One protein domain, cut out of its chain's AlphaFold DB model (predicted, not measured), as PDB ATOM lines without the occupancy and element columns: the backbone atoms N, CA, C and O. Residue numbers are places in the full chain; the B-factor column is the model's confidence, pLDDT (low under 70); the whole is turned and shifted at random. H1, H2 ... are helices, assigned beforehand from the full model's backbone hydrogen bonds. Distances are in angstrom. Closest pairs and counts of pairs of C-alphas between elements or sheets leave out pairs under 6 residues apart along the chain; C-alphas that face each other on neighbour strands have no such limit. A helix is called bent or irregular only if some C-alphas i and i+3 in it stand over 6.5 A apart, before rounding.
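What this domain is: This is residues 85 to 163 of the 553 residues of the protein "SASA domain-containing protein" of Akkermansiaceae bacterium (UniProt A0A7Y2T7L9). One long helix, H1, makes the length of a rod, and the chain folds back along it as two shorter helices, H2 slanting over its later part and H3 nearly antiparallel beside its earlier part. A wide loop, residues 113 to 131, makes the turn at one end, and the first and last printed residues come together at the other. The printed part has 79 residues with three named helices, in the order H1, H2, H3, and no named strand; the class is all helix. The whole is loose, with a radius of gyration of the C-alphas of 15.4 A, and spans 45 by 21 by 20 A.

How they stand to each other: H1, residues 88 to 112, touches H2, residues 132 to 145, with its residues 101 to 109 alone. The closest C-alphas are those of Arg 105 and Leu 139, 5.2 A apart, and the two helices run opposite ways at a steep tilt of 55 degrees. H1 touches H3, residues 148 to 156, with its residues 90 to 101 alone. Here the closest C-alphas are those of Leu 94 and Met 152, 6.2 A apart, at a shallow tilt of 20 degrees, opposite ways. H2 and H3 are close but not clearly touching, with the closest C-alphas, those of Ala 143 and Tyr 149, 7.2 A apart; at 73 degrees they are only just about perpendicular. Every O i to N i+4 pair is within hydrogen-bond range in H1, against 8 of 10 in H2 and 4 of 5 in H3.

Where its parts are: H1 begins at C-alpha 88 (26.089, -18.346, 54.864) and is 36.4 A long from first to last C-alpha. H2, 19.6 A long, is neither bent nor irregular, but only just: C-alphas 134 and 137 are 6.2 A apart. H3, 12.5 A long, ends at C-alpha 156 (16.913, -25.604, 60.304).

The domain as a whole: The two C-alphas farthest apart, those of Pro 118 and Glu 162, are 47.2 A from each other, while those of Lys 85 and Phe 163 are 5.3 A apart. The printed part has no cut. The link from H1 to H2 is long, with 19 residues, and that from H2 to H3 is tight, with 2. Residues 129 to 134, of which 132 to 134 belong to H2, stand free. The mean pLDDT of the printed part is 94.1, and no printed residue is under 70.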
ATOM      1  N   LYS A  85      20.490 -18.388  61.670       96.06
ATOM      2  CA  LYS A  85      21.733 -17.714  62.051       96.06
ATOM      3  C   LYS A  85      22.837 -18.763  62.103       96.06
ATOM      4  O   LYS A  85      22.799 -19.649  62.943       96.06
ATOM      5  N   GLY A  86      23.773 -18.692  61.165       95.25
ATOM      6  CA  GLY A  86      24.839 -19.677  61.009       95.25
ATOM      7  C   GLY A  86      25.596 -19.472  59.694       95.25
ATOM      8  O   GLY A  86      25.462 -18.419  59.063       95.25
ATOM      9  N   PRO A  87      26.364 -20.469  59.219       96.56
ATOM     10  CA  PRO A  87      27.156 -20.349  57.995       96.56
ATOM     11  C   PRO A  87      26.332 -19.932  56.765       96.56
ATOM     12  O   PRO A  87      25.349 -20.591  56.419       96.56
ATOM     13  N   GLN A  88      26.794 -18.911  56.029       94.50
ATOM     14  CA  GLN A  88      26.089 -18.346  54.864       94.50
ATOM     15  C   GLN A  88      25.687 -19.402  53.820       94.50
ATOM     16  O   GLN A  88      24.582 -19.361  53.288       94.50
ATOM     17  N   LYS A  89      26.531 -20.422  53.600       96.81
ATOM     18  CA  LYS A  89      26.240 -21.548  52.693       96.81
ATOM     19  C   LYS A  89      24.895 -22.231  52.987       96.81
ATOM     20  O   LYS A  89      24.228 -22.688  52.066       96.81
ATOM     21  N   TYR A  90      24.502 -22.324  54.259       97.25
ATOM     22  CA  TYR A  90      23.245 -22.948  54.671       97.25
ATOM     23  C   TYR A  90      22.062 -22.011  54.472       97.25
ATOM     24  O   TYR A  90      21.004 -22.459  54.029       97.25
ATOM     25  N   LYS A  91      22.255 -20.711  54.708       94.62
ATOM     26  CA  LYS A  91      21.253 -19.696  54.382       94.62
ATOM     27  C   LYS A  91      20.954 -19.675  52.881       94.62
ATOM     28  O   LYS A  91      19.785 -19.734  52.502       94.62
ATOM     29  N   ASP A  92      21.988 -19.709  52.040       95.50
ATOM     30  CA  ASP A  92      21.849 -19.756  50.578       95.50
ATOM     31  C   ASP A  92      21.114 -21.029  50.120       95.50
ATOM     32  O   ASP A  92      20.241 -20.985  49.247       95.50
ATOM     33  N   GLN A  93      21.423 -22.175  50.740       97.75
ATOM     34  CA  GLN A  93      20.716 -23.436  50.491       97.75
ATOM     35  C   GLN A  93      19.242 -23.366  50.909       97.75
ATOM     36  O   GLN A  93      18.378 -23.834  50.164       97.75
ATOM     37  N   LEU A  94      18.928 -22.771  52.064       97.56
ATOM     38  CA  LEU A  94      17.548 -22.556  52.503       97.56
ATOM     39  C   LEU A  94      16.785 -21.656  51.531       97.56
ATOM     40  O   LEU A  94      15.664 -21.995  51.148       97.56
ATOM     41  N   ASP A  95      17.390 -20.561  51.074       95.00
ATOM     42  CA  ASP A  95      16.767 -19.670  50.095       95.00
ATOM     43  C   ASP A  95      16.511 -20.391  48.766       95.00
ATOM     44  O   ASP A  95      15.412 -20.292  48.209       95.00
ATOM     45  N   ALA A  96      17.463 -21.204  48.299       97.06
ATOM     46  CA  ALA A  96      17.280 -22.051  47.125       97.06
ATOM     47  C   ALA A  96      16.130 -23.060  47.308       97.06
ATOM     48  O   ALA A  96      15.290 -23.190  46.416       97.06
ATOM     49  N   LEU A  97      16.025 -23.716  48.468       98.06
ATOM     50  CA  LEU A  97      14.944 -24.662  48.782       98.06
ATOM     51  C   LEU A  97      13.575 -23.974  48.886       98.06
ATOM     52  O   LEU A  97      12.570 -24.513  48.416       98.06
ATOM     53  N   VAL A  98      13.512 -22.757  49.433       96.31
ATOM     54  CA  VAL A  98      12.286 -21.942  49.446       96.31
ATOM     55  C   VAL A  98      11.850 -21.605  48.017       96.31
ATOM     56  O   VAL A  98      10.654 -21.675  47.704       96.31
ATOM     57  N   GLN A  99      12.787 -21.275  47.120       95.75
ATOM     58  CA  GLN A  99      12.468 -21.066  45.704       95.75
ATOM     59  C   GLN A  99      12.059 -22.366  45.005       95.75
ATOM     60  O   GLN A  99      11.069 -22.369  44.271       95.75
ATOM     61  N   GLU A 100      12.738 -23.481  45.276       97.44
ATOM     62  CA  GLU A 100      12.374 -24.802  44.759       97.44
ATOM     63  C   GLU A 100      10.942 -25.175  45.177       97.44
ATOM     64  O   GLU A 100      10.129 -25.585  44.342       97.44
ATOM     65  N   ARG A 101      10.565 -24.923  46.440       96.69
ATOM     66  CA  ARG A 101       9.186 -25.088  46.929       96.69
ATOM     67  C   ARG A 101       8.202 -24.263  46.107       96.69
ATOM     68  O   ARG A 101       7.164 -24.780  45.683       96.69
ATOM     69  N   ARG A 102       8.493 -22.977  45.883       95.56
ATOM     70  CA  ARG A 102       7.631 -22.080  45.089       95.56
ATOM     71  C   ARG A 102       7.460 -22.603  43.662       95.56
ATOM     72  O   ARG A 102       6.333 -22.653  43.165       95.56
ATOM     73  N   GLN A 103       8.544 -23.046  43.033       96.19
ATOM     74  CA  GLN A 103       8.530 -23.622  41.688       96.19
ATOM     75  C   GLN A 103       7.731 -24.929  41.630       96.19
ATOM     76  O   GLN A 103       6.905 -25.091  40.728       96.19
ATOM     77  N   SER A 104       7.894 -25.820  42.613       96.56
ATOM     78  CA  SER A 104       7.113 -27.057  42.728       96.56
ATOM     79  C   SER A 104       5.613 -26.754  42.830       96.56
ATOM     80  O   SER A 104       4.823 -27.200  41.989       96.56
ATOM     81  N   ARG A 105       5.210 -25.887  43.769       95.50
ATOM     82  CA  ARG A 105       3.804 -25.476  43.940       95.50
ATOM     83  C   ARG A 105       3.235 -24.831  42.672       95.50
ATOM     84  O   ARG A 105       2.082 -25.075  42.311       95.50
ATOM     85  N   MET A 106       4.022 -24.019  41.967       95.62
ATOM     86  CA  MET A 106       3.610 -23.412  40.698       95.62
ATOM     87  C   MET A 106       3.409 -24.464  39.599       95.62
ATOM     88  O   MET A 106       2.370 -24.457  38.937       95.62
ATOM     89  N   LYS A 107       4.369 -25.378  39.419       95.25
ATOM     90  CA  LYS A 107       4.311 -26.472  38.435       95.25
ATOM     91  C   LYS A 107       3.048 -27.309  38.619       95.25
ATOM     92  O   LYS A 107       2.301 -27.522  37.663       95.25
ATOM     93  N   TRP A 108       2.776 -27.742  39.846       95.81
ATOM     94  CA  TRP A 108       1.619 -28.583  40.145       95.81
ATOM     95  C   TRP A 108       0.293 -27.834  40.006       95.81
ATOM     96  O   TRP A 108      -0.653 -28.364  39.426       95.81
ATOM     97  N   ARG A 109       0.239 -26.552  40.385       95.00
ATOM     98  CA  ARG A 109      -0.934 -25.702  40.129       95.00
ATOM     99  C   ARG A 109      -1.230 -25.560  38.635       95.00
ATOM    100  O   ARG A 109      -2.388 -25.609  38.231       95.00
ATOM    101  N   GLN A 110      -0.199 -25.383  37.806       94.12
ATOM    102  CA  GLN A 110      -0.362 -25.302  36.351       94.12
ATOM    103  C   GLN A 110      -0.924 -26.604  35.764       94.12
ATOM    104  O   GLN A 110      -1.788 -26.537  34.893       94.12
ATOM    105  N   ARG A 111      -0.480 -27.768  36.260       94.25
ATOM    106  CA  ARG A 111      -1.002 -29.084  35.854       94.25
ATOM    107  C   ARG A 111      -2.472 -29.264  36.221       94.25
ATOM    108  O   ARG A 111      -3.269 -29.608  35.357       94.25
ATOM    109  N   VAL A 112      -2.849 -28.963  37.466       92.62
ATOM    110  CA  VAL A 112      -4.251 -29.062  37.919       92.62
ATOM    111  C   VAL A 112      -5.174 -28.181  37.073       92.62
ATOM    112  O   VAL A 112      -6.260 -28.614  36.684       92.62
ATOM    113  N   ASN A 113      -4.700 -26.985  36.711       91.25
ATOM    114  CA  ASN A 113      -5.425 -26.025  35.879       91.25
ATOM    115  C   ASN A 113      -5.364 -26.325  34.367       91.25
ATOM    116  O   ASN A 113      -5.773 -25.478  33.577       91.25
ATOM    117  N   GLY A 114      -4.805 -27.463  33.938       90.44
ATOM    118  CA  GLY A 114      -4.730 -27.855  32.523       90.44
ATOM    119  C   GLY A 114      -3.757 -27.037  31.664       90.44
ATOM    120  O   GLY A 114      -3.663 -27.251  30.461       90.44
ATOM    121  N   LYS A 115      -2.960 -26.133  32.256       90.75
ATOM    122  CA  LYS A 115      -1.984 -25.296  31.525       90.75
ATOM    123  C   LYS A 115      -0.802 -26.091  30.949       90.75
ATOM    124  O   LYS A 115       0.046 -25.525  30.269       90.75
ATOM    125  N   ARG A 116      -0.703 -27.382  31.274       86.56
ATOM    126  CA  ARG A 116       0.346 -28.309  30.816       86.56
ATOM    127  C   ARG A 116      -0.247 -29.515  30.074       86.56
ATOM    128  O   ARG A 116       0.358 -30.582  30.078       86.56
ATOM    129  N   GLY A 117      -1.415 -29.334  29.455       89.62
ATOM    130  CA  GLY A 117      -2.159 -30.397  28.781       89.62
ATOM    131  C   GLY A 117      -3.121 -31.142  29.715       89.62
ATOM    132  O   GLY A 117      -3.312 -30.719  30.863       89.62
ATOM    133  N   PRO A 118      -3.752 -32.226  29.222       91.69
ATOM    134  CA  PRO A 118      -4.662 -33.044  30.018       91.69
ATOM    135  C   PRO A 118      -3.952 -33.658  31.229       91.69
ATOM    136  O   PRO A 118      -2.725 -33.798  31.255       91.69
ATOM    137  N   TRP A 119      -4.740 -34.008  32.249       93.75
ATOM    138  CA  TRP A 119      -4.224 -34.721  33.413       93.75
ATOM    139  C   TRP A 119      -3.643 -36.070  32.992       93.75
ATOM    140  O   TRP A 119      -4.206 -36.734  32.125       93.75
ATOM    141  N   ARG A 120      -2.531 -36.466  33.613       92.62
ATOM    142  CA  ARG A 120      -1.855 -37.733  33.332       92.62
ATOM    143  C   ARG A 120      -1.891 -38.625  34.556       92.62
ATOM    144  O   ARG A 120      -1.704 -38.138  35.666       92.62
ATOM    145  N   GLU A 121      -2.086 -39.919  34.351       89.94
ATOM    146  CA  GLU A 121      -2.142 -40.907  35.434       89.94
ATOM    147  C   GLU A 121      -0.839 -40.942  36.251       89.94
ATOM    148  O   GLU A 121      -0.874 -40.973  37.479       89.94
ATOM    149  N   GLU A 122       0.310 -40.762  35.589       90.88
ATOM    150  CA  GLU A 122       1.643 -40.666  36.210       90.88
ATOM    151  C   GLU A 122       1.791 -39.510  37.227       90.88
ATOM    152  O   GLU A 122       2.774 -39.428  37.959       90.88
ATOM    153  N   TRP A 123       0.845 -38.567  37.256       89.19
ATOM    154  CA  TRP A 123       0.821 -37.445  38.199       89.19
ATOM    155  C   TRP A 123       0.076 -37.775  39.501       89.19
ATOM    156  O   TRP A 123       0.078 -36.951  40.427       89.19
ATOM    157  N   GLY A 124      -0.517 -38.968  39.584       88.56
ATOM    158  CA  GLY A 124      -1.352 -39.434  40.684       88.56
ATOM    159  C   GLY A 124      -2.789 -38.922  40.594       88.56
ATOM    160  O   GLY A 124      -3.225 -38.389  39.569       88.56
ATOM    161  N   ALA A 125      -3.530 -39.064  41.694       90.25
ATOM    162  CA  ALA A 125      -4.900 -38.574  41.787       90.25
ATOM    163  C   ALA A 125      -4.949 -37.048  41.609       90.25
ATOM    164  O   ALA A 125      -4.194 -36.293  42.236       90.25
ATOM    165  N   LYS A 126      -5.850 -36.588  40.736       91.19
ATOM    166  CA  LYS A 126      -6.129 -35.160  40.589       91.19
ATOM    167  C   LYS A 126      -6.880 -34.684  41.835       91.19
ATOM    168  O   LYS A 126      -7.844 -35.340  42.212       91.19
ATOM    169  N   PRO A 127      -6.496 -33.555  42.459       93.06
ATOM    170  CA  PRO A 127      -7.244 -33.036  43.596       93.06
ATOM    171  C   PRO A 127      -8.679 -32.702  43.174       93.06
ATOM    172  O   PRO A 127      -8.893 -31.974  42.198       93.06
ATOM    173  N   GLU A 128      -9.648 -33.235  43.912       89.56
ATOM    174  CA  GLU A 128     -11.072 -33.015  43.676       89.56
ATOM    175  C   GLU A 128     -11.563 -31.780  44.434       89.56
ATOM    176  O   GLU A 128     -11.337 -31.626  45.632       89.56
ATOM    177  N   GLY A 129     -12.242 -30.879  43.725       87.00
ATOM    178  CA  GLY A 129     -12.790 -29.649  44.292       87.00
ATOM    179  C   GLY A 129     -12.052 -28.380  43.871       87.00
ATOM    180  O   GLY A 129     -11.190 -28.366  42.989       87.00
ATOM    181  N   LYS A 130     -12.463 -27.258  44.462       85.50
ATOM    182  CA  LYS A 130     -11.964 -25.914  44.142       85.50
ATOM    183  C   LYS A 130     -11.574 -25.181  45.424       85.50
ATOM    184  O   LYS A 130     -12.022 -25.510  46.515       85.50
ATOM    185  N   GLY A 131     -10.771 -24.131  45.275       88.50
ATOM    186  CA  GLY A 131     -10.414 -23.235  46.377       88.50
ATOM    187  C   GLY A 131      -9.126 -23.616  47.109       88.50
ATOM    188  O   GLY A 131      -8.451 -24.594  46.791       88.50
ATOM    189  N   ARG A 132      -8.740 -22.770  48.071       87.38
ATOM    190  CA  ARG A 132      -7.444 -22.875  48.764       87.38
ATOM    191  C   ARG A 132      -7.358 -24.102  49.677       87.38
ATOM    192  O   ARG A 132      -6.295 -24.705  49.716       87.38
ATOM    193  N   GLY A 133      -8.460 -24.488  50.327       86.75
ATOM    194  CA  GLY A 133      -8.506 -25.624  51.259       86.75
ATOM    195  C   GLY A 133      -8.213 -26.983  50.616       86.75
ATOM    196  O   GLY A 133      -7.612 -27.829  51.254       86.75
ATOM    197  N   VAL A 134      -8.548 -27.163  49.336       90.12
ATOM    198  CA  VAL A 134      -8.185 -28.366  48.564       90.12
ATOM    199  C   VAL A 134      -6.797 -28.210  47.945       90.12
ATOM    200  O   VAL A 134      -5.941 -29.088  48.028       90.12
ATOM    201  N   MET A 135      -6.557 -27.061  47.308       92.94
ATOM    202  CA  MET A 135      -5.354 -26.875  46.506       92.94
ATOM    203  C   MET A 135      -4.081 -26.789  47.341       92.94
ATOM    204  O   MET A 135      -3.046 -27.258  46.887       92.94
ATOM    205  N   TYR A 136      -4.094 -26.127  48.497       92.00
ATOM    206  CA  TYR A 136      -2.855 -25.888  49.241       92.00
ATOM    207  C   TYR A 136      -2.281 -27.185  49.820       92.00
ATOM    208  O   TYR A 136      -1.129 -27.452  49.479       92.00
ATOM    209  N   PRO A 137      -3.058 -28.028  50.534       91.38
ATOM    210  CA  PRO A 137      -2.571 -29.324  51.007       91.38
ATOM    211  C   PRO A 137      -2.019 -30.199  49.879       91.38
ATOM    212  O   PRO A 137      -0.924 -30.730  50.003       91.38
ATOM    213  N   TYR A 138      -2.704 -30.265  48.728       92.94
ATOM    214  CA  TYR A 138      -2.210 -31.005  47.562       92.94
ATOM    215  C   TYR A 138      -0.838 -30.499  47.083       92.94
ATOM    216  O   TYR A 138       0.080 -31.276  46.828       92.94
ATOM    217  N   LEU A 139      -0.681 -29.180  46.949       95.06
ATOM    218  CA  LEU A 139       0.575 -28.583  46.498       95.06
ATOM    219  C   LEU A 139       1.706 -28.747  47.524       95.06
ATOM    220  O   LEU A 139       2.866 -28.830  47.123       95.06
ATOM    221  N   ASP A 140       1.383 -28.761  48.816       93.56
ATOM    222  CA  ASP A 140       2.349 -29.004  49.888       93.56
ATOM    223  C   ASP A 140       2.775 -30.474  49.938       93.56
ATOM    224  O   ASP A 140       3.976 -30.737  49.923       93.56
ATOM    225  N   ALA A 141       1.838 -31.417  49.804       92.94
ATOM    226  CA  ALA A 141       2.141 -32.841  49.657       92.94
ATOM    227  C   ALA A 141       3.087 -33.099  48.473       92.94
ATOM    228  O   ALA A 141       4.088 -33.795  48.609       92.94
ATOM    229  N   LYS A 142       2.865 -32.445  47.324       95.12
ATOM    230  CA  LYS A 142       3.774 -32.553  46.168       95.12
ATOM    231  C   LYS A 142       5.170 -31.973  46.393       95.12
ATOM    232  O   LYS A 142       6.125 -32.407  45.752       95.12
ATOM    233  N   ALA A 143       5.310 -30.972  47.255       95.94
ATOM    234  CA  ALA A 143       6.620 -30.465  47.650       95.94
ATOM    235  C   ALA A 143       7.296 -31.381  48.686       95.94
ATOM    236  O   ALA A 143       8.514 -31.551  48.631       95.94
ATOM    237  N   ALA A 144       6.517 -32.004  49.573       94.69
ATOM    238  CA  ALA A 144       6.989 -33.016  50.512       94.69
ATOM    239  C   ALA A 144       7.474 -34.289  49.790       94.69
ATOM    240  O   ALA A 144       8.589 -34.730  50.053       94.69
ATOM    241  N   GLU A 145       6.716 -34.806  48.811       94.25
ATOM    242  CA  GLU A 145       7.104 -35.932  47.934       94.25
ATOM    243  C   GLU A 145       8.451 -35.681  47.231       94.25
ATOM    244  O   GLU A 145       9.243 -36.597  47.033       94.25
ATOM    245  N   ALA A 146       8.738 -34.425  46.878       95.50
ATOM    246  CA  ALA A 146      10.003 -34.016  46.267       95.50
ATOM    247  C   ALA A 146      11.168 -33.882  47.274       95.50
ATOM    248  O   ALA A 146      12.254 -33.439  46.905       95.50
ATOM    249  N   GLY A 147      10.952 -34.210  48.553       96.81
ATOM    250  CA  GLY A 147      11.962 -34.140  49.611       96.81
ATOM    251  C   GLY A 147      12.369 -32.719  50.007       96.81
ATOM    252  O   GLY A 147      13.377 -32.540  50.693       96.81
ATOM    253  N   ILE A 148      11.619 -31.691  49.588       97.81
ATOM    254  CA  ILE A 148      11.989 -30.288  49.830       97.81
ATOM    255  C   ILE A 148      11.984 -29.998  51.335       97.81
ATOM    256  O   ILE A 148      12.963 -29.476  51.863       97.81
ATOM    257  N   TYR A 149      10.927 -30.400  52.047       96.56
ATOM    258  CA  TYR A 149      10.781 -30.105  53.479       96.56
ATOM    259  C   TYR A 149      11.797 -30.854  54.335       96.56
ATOM    260  O   TYR A 149      12.367 -30.253  55.234       96.56
ATOM    261  N   SER A 150      12.112 -32.111  54.007       96.56
ATOM    262  CA  SER A 150      13.168 -32.862  54.702       96.56
ATOM    263  C   SER A 150      14.545 -32.210  54.539       96.56
ATOM    264  O   SER A 150      15.324 -32.160  55.488       96.56
ATOM    265  N   ARG A 151      14.859 -31.665  53.356       97.81
ATOM    266  CA  ARG A 151      16.121 -30.940  53.135       97.81
ATOM    267  C   ARG A 151      16.167 -29.619  53.900       97.81
ATOM    268  O   ARG A 151      17.210 -29.299  54.454       97.81
ATOM    269  N   MET A 152      15.053 -28.889  53.969       97.69
ATOM    270  CA  MET A 152      14.960 -27.672  54.787       97.69
ATOM    271  C   MET A 152      15.119 -27.990  56.277       97.69
ATOM    272  O   MET A 152      15.897 -27.338  56.963       97.69
ATOM    273  N   ASP A 153      14.429 -29.026  56.754       97.00
ATOM    274  CA  ASP A 153      14.448 -29.492  58.141       97.00
ATOM    275  C   ASP A 153      15.863 -29.835  58.618       97.00
ATOM    276  O   ASP A 153      16.262 -29.398  59.692       97.00
ATOM    277  N   LYS A 154      16.658 -30.530  57.789       97.38
ATOM    278  CA  LYS A 154      18.066 -30.854  58.089       97.38
ATOM    279  C   LYS A 154      18.940 -29.626  58.339       97.38
ATOM    280  O   LYS A 154      19.901 -29.721  59.090       97.38
ATOM    281  N   ILE A 155      18.642 -28.506  57.682       98.06
ATOM    282  CA  ILE A 155      19.399 -27.264  57.858       98.06
ATOM    283  C   ILE A 155      18.870 -26.494  59.071       98.06
ATOM    284  O   ILE A 155      19.657 -26.070  59.907       98.06
ATOM    285  N   ILE A 156      17.547 -26.349  59.200       97.62
ATOM    286  CA  ILE A 156      16.913 -25.604  60.304       97.62
ATOM    287  C   ILE A 156      17.247 -26.223  61.669       97.62
ATOM    288  O   ILE A 156      17.518 -25.492  62.618       97.62
ATOM    289  N   SER A 157      17.246 -27.557  61.748       96.31
ATOM    290  CA  SER A 157      17.600 -28.325  62.952       96.31
ATOM    291  C   SER A 157      19.100 -28.582  63.111       96.31
ATOM    292  O   SER A 157      19.498 -29.294  64.033       96.31
ATOM    293  N   SER A 158      19.936 -28.040  62.218       96.38
ATOM    294  CA  SER A 158      21.385 -28.183  62.334       96.38
ATOM    295  C   SER A 158      21.873 -27.556  63.645       96.38
ATOM    296  O   SER A 158      21.410 -26.466  63.987       96.38
ATOM    297  N   PRO A 159      22.848 -28.164  64.345       95.44
ATOM    298  CA  PRO A 159      23.519 -27.513  65.471       95.44
ATOM    299  C   PRO A 159      24.239 -26.215  65.069       95.44
ATOM    300  O   PRO A 159      24.509 -25.386  65.928       95.44
ATOM    301  N   ASP A 160      24.510 -26.018  63.773       95.44
ATOM    302  CA  ASP A 160      25.072 -24.771  63.240       95.44
ATOM    303  C   ASP A 160      24.048 -23.621  63.177       95.44
ATOM    304  O   ASP A 160      24.410 -22.509  62.796       95.44
ATOM    305  N   ASN A 161      22.764 -23.881  63.465       97.25
ATOM    306  CA  ASN A 161      21.755 -22.838  63.602       97.25
ATOM    307  C   ASN A 161      21.736 -22.310  65.042       97.25
ATOM    308  O   ASN A 161      21.083 -22.877  65.918       97.25
ATOM    309  N   GLU A 162      22.394 -21.180  65.265       96.88
ATOM    310  CA  GLU A 162      22.428 -20.474  66.550       96.88
ATOM    311  C   GLU A 162      21.060 -19.887  66.939       96.88
ATOM    312  O   GLU A 162      20.825 -19.574  68.103       96.88
ATOM    313  N   PHE A 163      20.140 -19.746  65.978       97.25
ATOM    314  CA  PHE A 163      18.798 -19.207  66.192       97.25
ATOM    315  C   PHE A 163      17.739 -20.301  66.022       97.25
ATOM    316  O   PHE A 163      17.000 -20.371  65.031       97.25
TER     317      PHE A 163